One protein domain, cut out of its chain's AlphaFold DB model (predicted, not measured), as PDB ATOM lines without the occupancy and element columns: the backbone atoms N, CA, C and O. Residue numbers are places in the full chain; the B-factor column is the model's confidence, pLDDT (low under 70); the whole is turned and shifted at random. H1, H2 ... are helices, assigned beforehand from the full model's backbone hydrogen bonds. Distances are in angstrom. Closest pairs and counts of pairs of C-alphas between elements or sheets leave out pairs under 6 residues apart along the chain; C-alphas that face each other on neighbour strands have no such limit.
ATOM      1  N   GLN A 438     140.836 215.414 207.691       91.38
ATOM      2  CA  GLN A 438     141.742 214.646 208.550       91.38
ATOM      3  C   GLN A 438     141.151 213.277 208.908       91.38
ATOM      4  O   GLN A 438     141.881 212.283 208.951       91.38
ATOM      5  N   ARG A 439     139.834 213.196 209.142       91.56
ATOM      6  CA  ARG A 439     139.160 211.913 209.392       91.56
ATOM      7  C   ARG A 439     139.239 211.014 208.163       91.56
ATOM      8  O   ARG A 439     139.631 209.856 208.292       91.56
ATOM      9  N   GLU A 440     138.945 211.548 206.981       91.12
ATOM     10  CA  GLU A 440     139.057 210.812 205.717       91.12
ATOM     11  C   GLU A 440     140.503 210.365 205.445       91.12
ATOM     12  O   GLU A 440     140.747 209.215 205.082       91.12
ATOM     13  N   ALA A 441     141.491 211.219 205.718       90.25
ATOM     14  CA  ALA A 441     142.899 210.862 205.591       90.25
ATOM     15  C   ALA A 441     143.323 209.739 206.562       90.25
ATOM     16  O   ALA A 441     144.090 208.860 206.160       90.25
ATOM     17  N   ILE A 442     142.822 209.719 207.808       89.06
ATOM     18  CA  ILE A 442     143.058 208.602 208.746       89.06
ATOM     19  C   ILE A 442     142.441 207.323 208.187       89.06
ATOM     20  O   ILE A 442     143.126 206.304 208.127       89.06
ATOM     21  N   ILE A 443     141.181 207.370 207.746       88.00
ATOM     22  CA  ILE A 443     140.483 206.199 207.202       88.00
ATOM     23  C   ILE A 443     141.257 205.636 206.004       88.00
ATOM     24  O   ILE A 443     141.539 204.440 205.969       88.00
ATOM     25  N   ASN A 444     141.679 206.489 205.070       88.75
ATOM     26  CA  ASN A 444     142.459 206.081 203.901       88.75
ATOM     27  C   ASN A 444     143.812 205.467 204.278       88.75
ATOM     28  O   ASN A 444     144.191 204.432 203.731       88.75
ATOM     29  N   LYS A 445     144.529 206.046 205.248       88.38
ATOM     30  CA  LYS A 445     145.777 205.463 205.769       88.38
ATOM     31  C   LYS A 445     145.548 204.079 206.374       88.38
ATOM     32  O   LYS A 445     146.336 203.172 206.119       88.38
ATOM     33  N   VAL A 446     144.465 203.903 207.131       84.62
ATOM     34  CA  VAL A 446     144.133 202.605 207.726       84.62
ATOM     35  C   VAL A 446     143.742 201.580 206.671       84.62
ATOM     36  O   VAL A 446     144.242 200.460 206.714       84.62
ATOM     37  N   LEU A 447     142.938 201.956 205.679       83.38
ATOM     38  CA  LEU A 447     142.585 201.062 204.575       83.38
ATOM     39  C   LEU A 447     143.813 200.650 203.756       83.38
ATOM     40  O   LEU A 447     143.978 199.467 203.469       83.38
ATOM     41  N   ASN A 448     144.713 201.587 203.453       83.38
ATOM     42  CA  ASN A 448     145.964 201.287 202.752       83.38
ATOM     43  C   ASN A 448     146.865 200.347 203.562       83.38
ATOM     44  O   ASN A 448     147.516 199.474 202.995       83.38
ATOM     45  N   TYR A 449     146.885 200.483 204.890       79.31
ATOM     46  CA  TYR A 449     147.614 199.554 205.748       79.31
ATOM     47  C   TYR A 449     147.008 198.143 205.717       79.31
ATOM     48  O   TYR A 449     147.736 197.153 205.673       79.31
ATOM     49  N   VAL A 450     145.676 198.038 205.686       74.94
ATOM     50  CA  VAL A 450     144.969 196.752 205.558       74.94
ATOM     51  C   VAL A 450     145.217 196.098 204.186       74.94
ATOM     52  O   VAL A 450     145.249 194.872 204.100       74.94
ATOM     53  N   GLN A 451     145.473 196.885 203.133       71.06
ATOM     54  CA  GLN A 451     145.808 196.383 201.791       71.06
ATOM     55  C   GLN A 451     147.182 195.709 201.691       71.06
ATOM     56  O   GLN A 451     147.400 194.908 200.779       71.06
ATOM     57  N   LEU A 452     148.120 196.022 202.587       63.69
ATOM     58  CA  LEU A 452     149.466 195.463 202.514       63.69
ATOM     59  C   LEU A 452     149.445 193.955 202.832       63.69
ATOM     60  O   LEU A 452     148.833 193.537 203.821       63.69
ATOM     61  N   PRO A 453     150.125 193.110 202.030       58.19
ATOM     62  CA  PRO A 453     150.123 191.669 202.241       58.19
ATOM     63  C   PRO A 453     150.676 191.315 203.636       58.19
ATOM     64  O   PRO A 453     151.634 191.945 204.093       58.19
ATOM     65  N   PRO A 454     150.159 190.259 204.303       55.53
ATOM     66  CA  PRO A 454     150.513 189.909 205.688       55.53
ATOM     67  C   PRO A 454     152.019 189.763 205.967       55.53
ATOM     68  O   PRO A 454     152.455 189.879 207.110       55.53
ATOM     69  N   GLN A 455     152.815 189.496 204.927       47.34
ATOM     70  CA  GLN A 455     154.265 189.304 204.995       47.34
ATOM     71  C   GLN A 455     155.065 190.625 204.998       47.34
ATOM     72  O   GLN A 455     156.216 190.615 205.421       47.34
ATOM     73  N   GLN A 456     154.472 191.757 204.592       50.06
ATOM     74  CA  GLN A 456     155.108 193.087 204.615       50.06
ATOM     75  C   GLN A 456     154.745 193.918 205.870       50.06
ATOM     76  O   GLN A 456     155.447 194.871 206.198       50.06
ATOM     77  N   ASN A 457     153.728 193.511 206.644       50.41
ATOM     78  CA  ASN A 457     153.166 194.239 207.803       50.41
ATOM     79  C   ASN A 457     153.917 194.050 209.140       50.41
ATOM     80  O   ASN A 457     153.315 193.924 210.210       50.41
ATOM     81  N   LEU A 458     155.248 193.977 209.119       41.03
ATOM     82  CA  LEU A 458     156.023 193.407 210.228       41.03
ATOM     83  C   LEU A 458     156.205 194.275 211.491       41.03
ATOM     84  O   LEU A 458     156.891 193.811 212.401       41.03
ATOM     85  N   GLN A 459     155.625 195.476 211.611       48.62
ATOM     86  CA  GLN A 459     156.114 196.433 212.620       48.62
ATOM     87  C   GLN A 459     155.118 196.982 213.667       48.62
ATOM     88  O   GLN A 459     155.553 197.223 214.791       48.62
ATOM     89  N   HIS A 460     153.808 197.071 213.422       48.31
ATOM     90  CA  HIS A 460     152.875 197.547 214.460       48.31
ATOM     91  C   HIS A 460     152.385 196.399 215.357       48.31
ATOM     92  O   HIS A 460     151.794 195.463 214.838       48.31
ATOM     93  N   SER A 461     152.575 196.430 216.683       44.06
ATOM     94  CA  SER A 461     152.124 195.333 217.573       44.06
ATOM     95  C   SER A 461     150.658 195.440 217.995       44.06
ATOM     96  O   SER A 461     149.961 194.428 218.045       44.06
ATOM     97  N   ASP A 462     150.175 196.653 218.273       45.53
ATOM     98  CA  ASP A 462     148.875 196.852 218.927       45.53
ATOM     99  C   ASP A 462     147.729 196.901 217.916       45.53
ATOM    100  O   ASP A 462     146.746 196.172 218.057       45.53
ATOM    101  N   LEU A 463     147.904 197.660 216.830       49.91
ATOM    102  CA  LEU A 463     146.944 197.686 215.727       49.91
ATOM    103  C   LEU A 463     146.911 196.338 214.999       49.91
ATOM    104  O   LEU A 463     145.846 195.880 214.624       49.91
ATOM    105  N   ARG A 464     148.052 195.644 214.874       54.28
ATOM    106  CA  ARG A 464     148.096 194.267 214.359       54.28
ATOM    107  C   ARG A 464     147.401 193.290 215.292       54.28
ATOM    108  O   ARG A 464     146.783 192.366 214.793       54.28
ATOM    109  N   ARG A 465     147.487 193.444 216.617       55.12
ATOM    110  CA  ARG A 465     146.771 192.555 217.545       55.12
ATOM    111  C   ARG A 465     145.257 192.728 217.408       55.12
ATOM    112  O   ARG A 465     144.559 191.722 217.406       55.12
ATOM    113  N   GLU A 466     144.767 193.960 217.250       54.06
ATOM    114  CA  GLU A 466     143.342 194.201 216.979       54.06
ATOM    115  C   GLU A 466     142.951 193.761 215.557       54.06
ATOM    116  O   GLU A 466     142.030 192.969 215.409       54.06
ATOM    117  N   VAL A 467     143.680 194.166 214.515       54.72
ATOM    118  CA  VAL A 467     143.357 193.848 213.110       54.72
ATOM    119  C   VAL A 467     143.537 192.363 212.786       54.72
ATOM    120  O   VAL A 467     142.688 191.800 212.115       54.72
ATOM    121  N   ASN A 468     144.574 191.686 213.290       58.75
ATOM    122  CA  ASN A 468     144.754 190.242 213.071       58.75
ATOM    123  C   ASN A 468     143.758 189.390 213.864       58.75
ATOM    124  O   ASN A 468     143.647 188.199 213.585       58.75
ATOM    125  N   SER A 469     143.085 189.960 214.869       59.19
ATOM    126  CA  SER A 469     141.955 189.284 215.514       59.19
ATOM    127  C   SER A 469     140.689 189.330 214.658       59.19
ATOM    128  O   SER A 469     139.764 188.563 214.904       59.19
ATOM    129  N   LEU A 470     140.660 190.194 213.639       53.62
ATOM    130  CA  LEU A 470     139.612 190.230 212.633       53.62
ATOM    131  C   LEU A 470     140.019 189.258 211.524       53.62
ATOM    132  O   LEU A 470     141.060 189.440 210.891       53.62
ATOM    133  N   GLU A 471     139.225 188.216 211.281       60.94
ATOM    134  CA  GLU A 471     139.404 187.316 210.135       60.94
ATOM    135  C   GLU A 471     139.038 188.040 208.828       60.94
ATOM    136  O   GLU A 471     138.060 187.725 208.156       60.94
ATOM    137  N   LEU A 472     139.807 189.071 208.472       64.62
ATOM    138  CA  LEU A 472     139.598 189.817 207.241       64.62
ATOM    139  C   LEU A 472     139.800 188.888 206.034       64.62
ATOM    140  O   LEU A 472     140.717 188.051 206.047       64.62
ATOM    141  N   PRO A 473     138.991 189.034 204.968       65.12
ATOM    142  CA  PRO A 473     139.163 188.250 203.759       65.12
ATOM    143  C   PRO A 473     140.593 188.392 203.244       65.12
ATOM    144  O   PRO A 473     141.155 189.487 203.169       65.12
ATOM    145  N   LYS A 474     141.201 187.254 202.905       62.97
ATOM    146  CA  LYS A 474     142.557 187.199 202.356       62.97
ATOM    147  C   LYS A 474     142.532 187.829 200.959       62.97
ATOM    148  O   LYS A 474     142.253 187.132 199.992       62.97
ATOM    149  N   ASN A 475     142.852 189.122 200.885       67.00
ATOM    150  CA  ASN A 475     142.871 189.982 199.691       67.00
ATOM    151  C   ASN A 475     141.484 190.480 199.239       67.00
ATOM    152  O   ASN A 475     140.945 189.965 198.258       67.00
ATOM    153  N   PRO A 476     140.921 191.507 199.898       70.81
ATOM    154  CA  PRO A 476     139.753 192.201 199.371       70.81
ATOM    155  C   PRO A 476     140.092 192.849 198.021       70.81
ATOM    156  O   PRO A 476     141.210 193.327 197.801       70.81
ATOM    157  N   THR A 477     139.134 192.862 197.106       82.81
ATOM    158  CA  THR A 477     139.247 193.553 195.816       82.81
ATOM    159  C   THR A 477     139.257 195.076 196.005       82.81
ATOM    160  O   THR A 477     138.750 195.596 196.999       82.81
ATOM    161  N   LEU A 478     139.817 195.823 195.043       78.12
ATOM    162  CA  LEU A 478     139.779 197.298 195.048       78.12
ATOM    163  C   LEU A 478     138.344 197.841 195.186       78.12
ATOM    164  O   LEU A 478     138.132 198.828 195.889       78.12
ATOM    165  N   ASP A 479     137.366 197.160 194.586       83.31
ATOM    166  CA  ASP A 479     135.947 197.520 194.668       83.31
ATOM    167  C   ASP A 479     135.369 197.292 196.074       83.31
ATOM    168  O   ASP A 479     134.603 198.118 196.574       83.31
ATOM    169  N   GLU A 480     135.776 196.222 196.763       81.62
ATOM    170  CA  GLU A 480     135.397 195.989 198.161       81.62
ATOM    171  C   GLU A 480     135.980 197.059 199.086       81.62
ATOM    172  O   GLU A 480     135.275 197.546 199.968       81.62
ATOM    173  N   TYR A 481     137.221 197.498 198.862       77.50
ATOM    174  CA  TYR A 481     137.807 198.612 199.616       77.50
ATOM    175  C   TYR A 481     137.085 199.934 199.368       77.50
ATOM    176  O   TYR A 481     136.798 200.660 200.321       77.50
ATOM    177  N   ALA A 482     136.760 200.236 198.110       83.19
ATOM    178  CA  ALA A 482     135.978 201.417 197.763       83.19
ATOM    179  C   ALA A 482     134.584 201.374 198.414       83.19
ATOM    180  O   ALA A 482     134.122 202.388 198.939       83.19
ATOM    181  N   SER A 483     133.949 200.195 198.460       87.81
ATOM    182  CA  SER A 483     132.683 199.984 199.170       87.81
ATOM    183  C   SER A 483     132.831 200.194 200.676       87.81
ATOM    184  O   SER A 483     132.036 200.928 201.248       87.81
ATOM    185  N   ILE A 484     133.855 199.628 201.320       84.50
ATOM    186  CA  ILE A 484     134.112 199.813 202.760       84.50
ATOM    187  C   ILE A 484     134.323 201.293 203.085       84.50
ATOM    188  O   ILE A 484     133.758 201.797 204.054       84.50
ATOM    189  N   HIS A 485     135.114 201.996 202.271       86.62
ATOM    190  CA  HIS A 485     135.355 203.425 202.434       86.62
ATOM    191  C   HIS A 485     134.052 204.229 202.315       86.62
ATOM    192  O   HIS A 485     133.730 205.027 203.197       86.62
ATOM    193  N   ALA A 486     133.273 203.982 201.257       88.31
ATOM    194  CA  ALA A 486     131.995 204.647 201.034       88.31
ATOM    195  C   ALA A 486     130.993 204.363 202.161       88.31
ATOM    196  O   ALA A 486     130.327 205.285 202.632       88.31
ATOM    197  N   ASP A 487     130.927 203.121 202.638       88.00
ATOM    198  CA  ASP A 487     130.012 202.714 203.699       88.00
ATOM    199  C   ASP A 487     130.415 203.292 205.059       88.00
ATOM    200  O   ASP A 487     129.543 203.675 205.832       88.00
ATOM    201  N   LEU A 488     131.711 203.435 205.346       85.00
ATOM    202  CA  LEU A 488     132.198 204.125 206.545       85.00
ATOM    203  C   LEU A 488     131.886 205.619 206.515       85.00
ATOM    204  O   LEU A 488     131.374 206.165 207.492       85.00
ATOM    205  N   LEU A 489     132.161 206.290 205.394       86.81
ATOM    206  CA  LEU A 489     131.813 207.703 205.237       86.81
ATOM    207  C   LEU A 489     130.301 207.915 205.334       86.81
ATOM    208  O   LEU A 489     129.849 208.885 205.943       86.81
ATOM    209  N   ARG A 490     129.514 206.996 204.769       88.81
ATOM    210  CA  ARG A 490     128.058 206.984 204.898       88.81
ATOM    211  C   ARG A 490     127.630 206.766 206.347       88.81
ATOM    212  O   ARG A 490     126.805 207.523 206.837       88.81
ATOM    213  N   PHE A 491     128.243 205.817 207.047       84.62
ATOM    214  CA  PHE A 491     127.971 205.528 208.450       84.62
ATOM    215  C   PHE A 491     128.232 206.740 209.360       84.62
ATOM    216  O   PHE A 491     127.390 207.081 210.191       84.62
ATOM    217  N   PHE A 492     129.341 207.459 209.153       85.31
ATOM    218  CA  PHE A 492     129.599 208.713 209.869       85.31
ATOM    219  C   PHE A 492     128.593 209.812 209.501       85.31
ATOM    220  O   PHE A 492     128.203 210.584 210.367       85.31
ATOM    221  N   LYS A 493     128.129 209.888 208.248       86.50
ATOM    222  CA  LYS A 493     127.103 210.865 207.842       86.50
ATOM    223  C   LYS A 493     125.718 210.553 208.415       86.50
ATOM    224  O   LYS A 493     124.992 211.477 208.770       86.50
ATOM    225  N   GLU A 494     125.348 209.279 208.499       88.56
ATOM    226  CA  GLU A 494     124.031 208.834 208.970       88.56
ATOM    227  C   GLU A 494     123.908 208.851 210.501       88.56
ATOM    228  O   GLU A 494     122.794 208.916 211.019       88.56
ATOM    229  N   SER A 495     125.026 208.845 211.235       86.75
ATOM    230  CA  SER A 495     125.044 208.889 212.701       86.75
ATOM    231  C   SER A 495     125.795 210.119 213.235       86.75
ATOM    232  O   SER A 495     127.008 210.054 213.456       86.75
ATOM    233  N   PRO A 496     125.093 211.240 213.517       85.69
ATOM    234  CA  PRO A 496     125.707 212.477 214.015       85.69
ATOM    235  C   PRO A 496     126.522 212.285 215.296       85.69
ATOM    236  O   PRO A 496     127.539 212.939 215.499       85.69
ATOM    237  N   LEU A 497     126.090 211.362 216.156       82.50
ATOM    238  CA  LEU A 497     126.760 211.058 217.415       82.50
ATOM    239  C   LEU A 497     128.096 210.343 217.186       82.50
ATOM    240  O   LEU A 497     129.106 210.711 217.779       82.50
ATOM    241  N   VAL A 498     128.123 209.348 216.293       83.38
ATOM    242  CA  VAL A 498     129.369 208.666 215.917       83.38
ATOM    243  C   VAL A 498     130.292 209.636 215.184       83.38
ATOM    244  O   VAL A 498     131.493 209.620 215.439       83.38
ATOM    245  N   ALA A 499     129.750 210.510 214.332       86.56
ATOM    246  CA  ALA A 499     130.518 211.578 213.698       86.56
ATOM    247  C   ALA A 499     131.196 212.482 214.735       86.56
ATOM    248  O   ALA A 499     132.360 212.838 214.566       86.56
ATOM    249  N   ASP A 500     130.490 212.819 215.819       88.25
ATOM    250  CA  ASP A 500     131.025 213.640 216.903       88.25
ATOM    251  C   ASP A 500     132.129 212.915 217.684       88.25
ATOM    252  O   ASP A 500     133.195 213.484 217.903       88.25
ATOM    253  N   PHE A 501     131.957 211.628 218.008       86.56
ATOM    254  CA  PHE A 501     133.030 210.826 218.613       86.56
ATOM    255  C   PHE A 501     134.239 210.675 217.683       86.56
ATOM    256  O   PHE A 501     135.382 210.787 218.130       86.56
ATOM    257  N   ALA A 502     134.000 210.465 216.389       89.44
ATOM    258  CA  ALA A 502     135.025 210.306 215.363       89.44
ATOM    259  C   ALA A 502     135.883 211.565 215.154       89.44
ATOM    260  O   ALA A 502     136.940 211.488 214.528       89.44
ATOM    261  N   LYS A 503     135.498 212.711 215.727       92.12
ATOM    262  CA  LYS A 503     136.371 213.888 215.833       92.12
ATOM    263  C   LYS A 503     137.611 213.645 216.696       92.12
ATOM    264  O   LYS A 503     138.555 214.428 216.646       92.12
ATOM    265  N   HIS A 504     137.653 212.571 217.482       91.94
ATOM    266  CA  HIS A 504     138.851 212.162 218.207       91.94
ATOM    267  C   HIS A 504     139.529 210.975 217.507       91.94
ATOM    268  O   HIS A 504     138.876 209.946 217.309       91.94
ATOM    269  N   PRO A 505     140.844 211.048 217.208       90.50
ATOM    270  CA  PRO A 505     141.575 209.987 216.516       90.50
ATOM    271  C   PRO A 505     141.387 208.603 217.145       90.50
ATOM    272  O   PRO A 505     141.185 207.621 216.437       90.50
ATOM    273  N   TYR A 506     141.408 208.524 218.478       89.69
ATOM    274  CA  TYR A 506     141.220 207.262 219.193       89.69
ATOM    275  C   TYR A 506     139.852 206.621 218.911       89.69
ATOM    276  O   TYR A 506     139.779 205.433 218.595       89.69
ATOM    277  N   TYR A 507     138.768 207.397 218.995       89.19
ATOM    278  CA  TYR A 507     137.420 206.879 218.761       89.19
ATOM    279  C   TYR A 507     137.157 206.619 217.277       89.19
ATOM    280  O   TYR A 507     136.455 205.663 216.964       89.19
ATOM    281  N   LEU A 508     137.761 207.394 216.371       90.81
ATOM    282  CA  LEU A 508     137.714 207.120 214.935       90.81
ATOM    283  C   LEU A 508     138.329 205.754 214.609       90.81
ATOM    284  O   LEU A 508     137.688 204.941 213.948       90.81
ATOM    285  N   ILE A 509     139.534 205.477 215.119       87.31
ATOM    286  CA  ILE A 509     140.196 204.178 214.933       87.31
ATOM    287  C   ILE A 509     139.351 203.064 215.559       87.31
ATOM    288  O   ILE A 509     139.154 202.028 214.934       87.31
ATOM    289  N   LYS A 510     138.791 203.276 216.757       85.00
ATOM    290  CA  LYS A 510     137.958 202.264 217.420       85.00
ATOM    291  C   LYS A 510     136.671 201.958 216.650       85.00
ATOM    292  O   LYS A 510     136.352 200.785 216.467       85.00
ATOM    293  N   ALA A 511     135.962 202.987 216.187       84.19
ATOM    294  CA  ALA A 511     134.772 202.838 215.353       84.19
ATOM    295  C   ALA A 511     135.124 202.107 214.053       84.19
ATOM    296  O   ALA A 511     134.463 201.146 213.678       84.19
ATOM    297  N   PHE A 512     136.231 202.475 213.414       85.00
ATOM    298  CA  PHE A 512     136.712 201.784 212.225       85.00
ATOM    299  C   PHE A 512     136.991 200.291 212.485       85.00
ATOM    300  O   PHE A 512     136.494 199.438 211.749       85.00
ATOM    301  N   THR A 513     137.710 199.950 213.560       81.75
ATOM    302  CA  THR A 513     137.989 198.552 213.934       81.75
ATOM    303  C   THR A 513     136.700 197.764 214.180       81.75
ATOM    304  O   THR A 513     136.568 196.646 213.690       81.75
ATOM    305  N   LEU A 514     135.727 198.344 214.892       81.62
ATOM    306  CA  LEU A 514     134.429 197.706 215.154       81.62
ATOM    307  C   LEU A 514     133.594 197.541 213.881       81.62
ATOM    308  O   LEU A 514     132.937 196.521 213.692       81.62
ATOM    309  N   TYR A 515     133.641 198.524 212.981       84.50
ATOM    310  CA  TYR A 515     132.984 198.431 211.682       84.50
ATOM    311  C   TYR A 515     133.546 197.263 210.861       84.50
ATOM    312  O   TYR A 515     132.779 196.444 210.355       84.50
ATOM    313  N   LEU A 516     134.877 197.146 210.773       80.50
ATOM    314  CA  LEU A 516     135.520 196.029 210.080       80.50
ATOM    315  C   LEU A 516     135.185 194.687 210.737       80.50
ATOM    316  O   LEU A 516     134.844 193.739 210.034       80.50
ATOM    317  N   ALA A 517     135.227 194.618 212.069       78.50
ATOM    318  CA  ALA A 517     134.883 193.411 212.813       78.50
ATOM    319  C   ALA A 517     133.466 192.928 212.497       78.50
ATOM    320  O   ALA A 517     133.257 191.747 212.242       78.50
ATOM    321  N   LYS A 518     132.501 193.849 212.453       78.94
ATOM    322  CA  LYS A 518     131.102 193.525 212.180       78.94
ATOM    323  C   LYS A 518     130.852 193.161 210.721       78.94
ATOM    324  O   LYS A 518     130.039 192.290 210.441       78.94
ATOM    325  N   ARG A 519     131.536 193.825 209.786       80.50
ATOM    326  CA  ARG A 519     131.377 193.546 208.354       80.50
ATOM    327  C   ARG A 519     131.944 192.183 207.959       80.50
ATOM    328  O   ARG A 519     131.407 191.560 207.049       80.50
ATOM    329  N   PHE A 520     133.021 191.751 208.615       76.25
ATOM    330  CA  PHE A 520     133.749 190.532 208.258       76.25
ATOM    331  C   PHE A 520     133.600 189.379 209.260       76.25
ATOM    332  O   PHE A 520     134.047 188.275 208.968       76.25
ATOM    333  N   GLY A 521     132.973 189.602 210.416       73.31
ATOM    334  CA  GLY A 521     132.646 188.547 211.375       73.31
ATOM    335  C   GLY A 521     131.492 187.648 210.913       73.31
ATOM    336  O   GLY A 521     130.645 188.053 210.121       73.31
ATOM    337  N   GLU A 522     131.432 186.420 211.445       43.50
ATOM    338  CA  GLU A 522     130.471 185.366 211.054       43.50
ATOM    339  C   GLU A 522     128.989 185.673 211.356       43.50
ATOM    340  O   GLU A 522     128.104 184.932 210.925       43.50
TER     341      GLU A 522
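What this domain is: This is residues 438 to 522 of the 900 residues of an uncharacterized protein of Lewinella aquimaris (UniProt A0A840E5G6). Three longer helices, H1, H3 and H5, make a core whose centres form a triangle: H1 and H3 run side by side in opposite ways, and H5 is set at a steep angle to both. The short helix H4 makes the corner between the end of H3 and the beginning of H5, while the short H2 sits near H5 within the weakly predicted stretch that joins H1 to H3. The printed part has 85 residues with five named helices, H1 to H5 in order along the chain, and no named strand; the class is all helix. The whole is compact, with a radius of gyration of the C-alphas of 12.6 A, and spans 37 by 26 by 25 A.

How they stand to each other: The longest helix is H3, residues 478 to 494. H1, residues 438 to 451, touches it at a shallow tilt of 31 degrees, opposite ways; the closest C-alphas, of Leu 447 and Tyr 481, are 7.3 A apart. H5, residues 505 to 520, is close to H3 but not clearly touching, at a steep tilt of 58 degrees, with the C-alphas of Leu 488 and Phe 512 closest at 7.6 A. H5 touches H1 at a steep tilt of 44 degrees, the same way, with its residues 505 to 512 alone and residues 439 to 443 of H1 alone; the C-alphas of Arg 439 and Leu 508 are closest at 7.5 A. H4, residues 496 to 501, touches H3 only at the corner, and only just, with 3 pairs of C-alphas within 8 A, the closest being Phe 492 and Ala 499 at 4.9 A; the two are about perpendicular at 76 degrees. H4 only just touches H5, again with 3 such pairs, the closest C-alphas being those of Phe 501 and Tyr 507 at 5.9 A. H2, residues 462 to 467, is close to H5 but not clearly touching, with the C-alphas of Val 467 and Thr 513 closest at 7.2 A, and is apart from H3 and H4. The helix packing is mostly crossed, but only just. In H1, H2, H3, H4 and H5 every O i to N i+4 pair is within hydrogen-bond range.

Where its parts are: H3 measures 24.0 A from first to last C-alpha, beginning at C-alpha 478, (139.779, 197.298, 195.048). H5 measures 22.5 A and ends at C-alpha 520, (133.749, 190.532, 208.258). H1 measures 19.9 A from C-alpha 438, (141.742, 214.646, 208.550). H4 and H2 measure 8.8 A and 8.6 A.

The domain as a whole: The two C-alphas farthest apart, those of Gln 455 and Pro 496, are 37.9 A apart. The printed part has no cut. The links H3 to H4 and H4 to H5 are tight, H1 to H2 and H2 to H3 are short, and no link is long. The mean pLDDT of the printed part is 75.8; residues 452 to 475 and residue 522 are under 70.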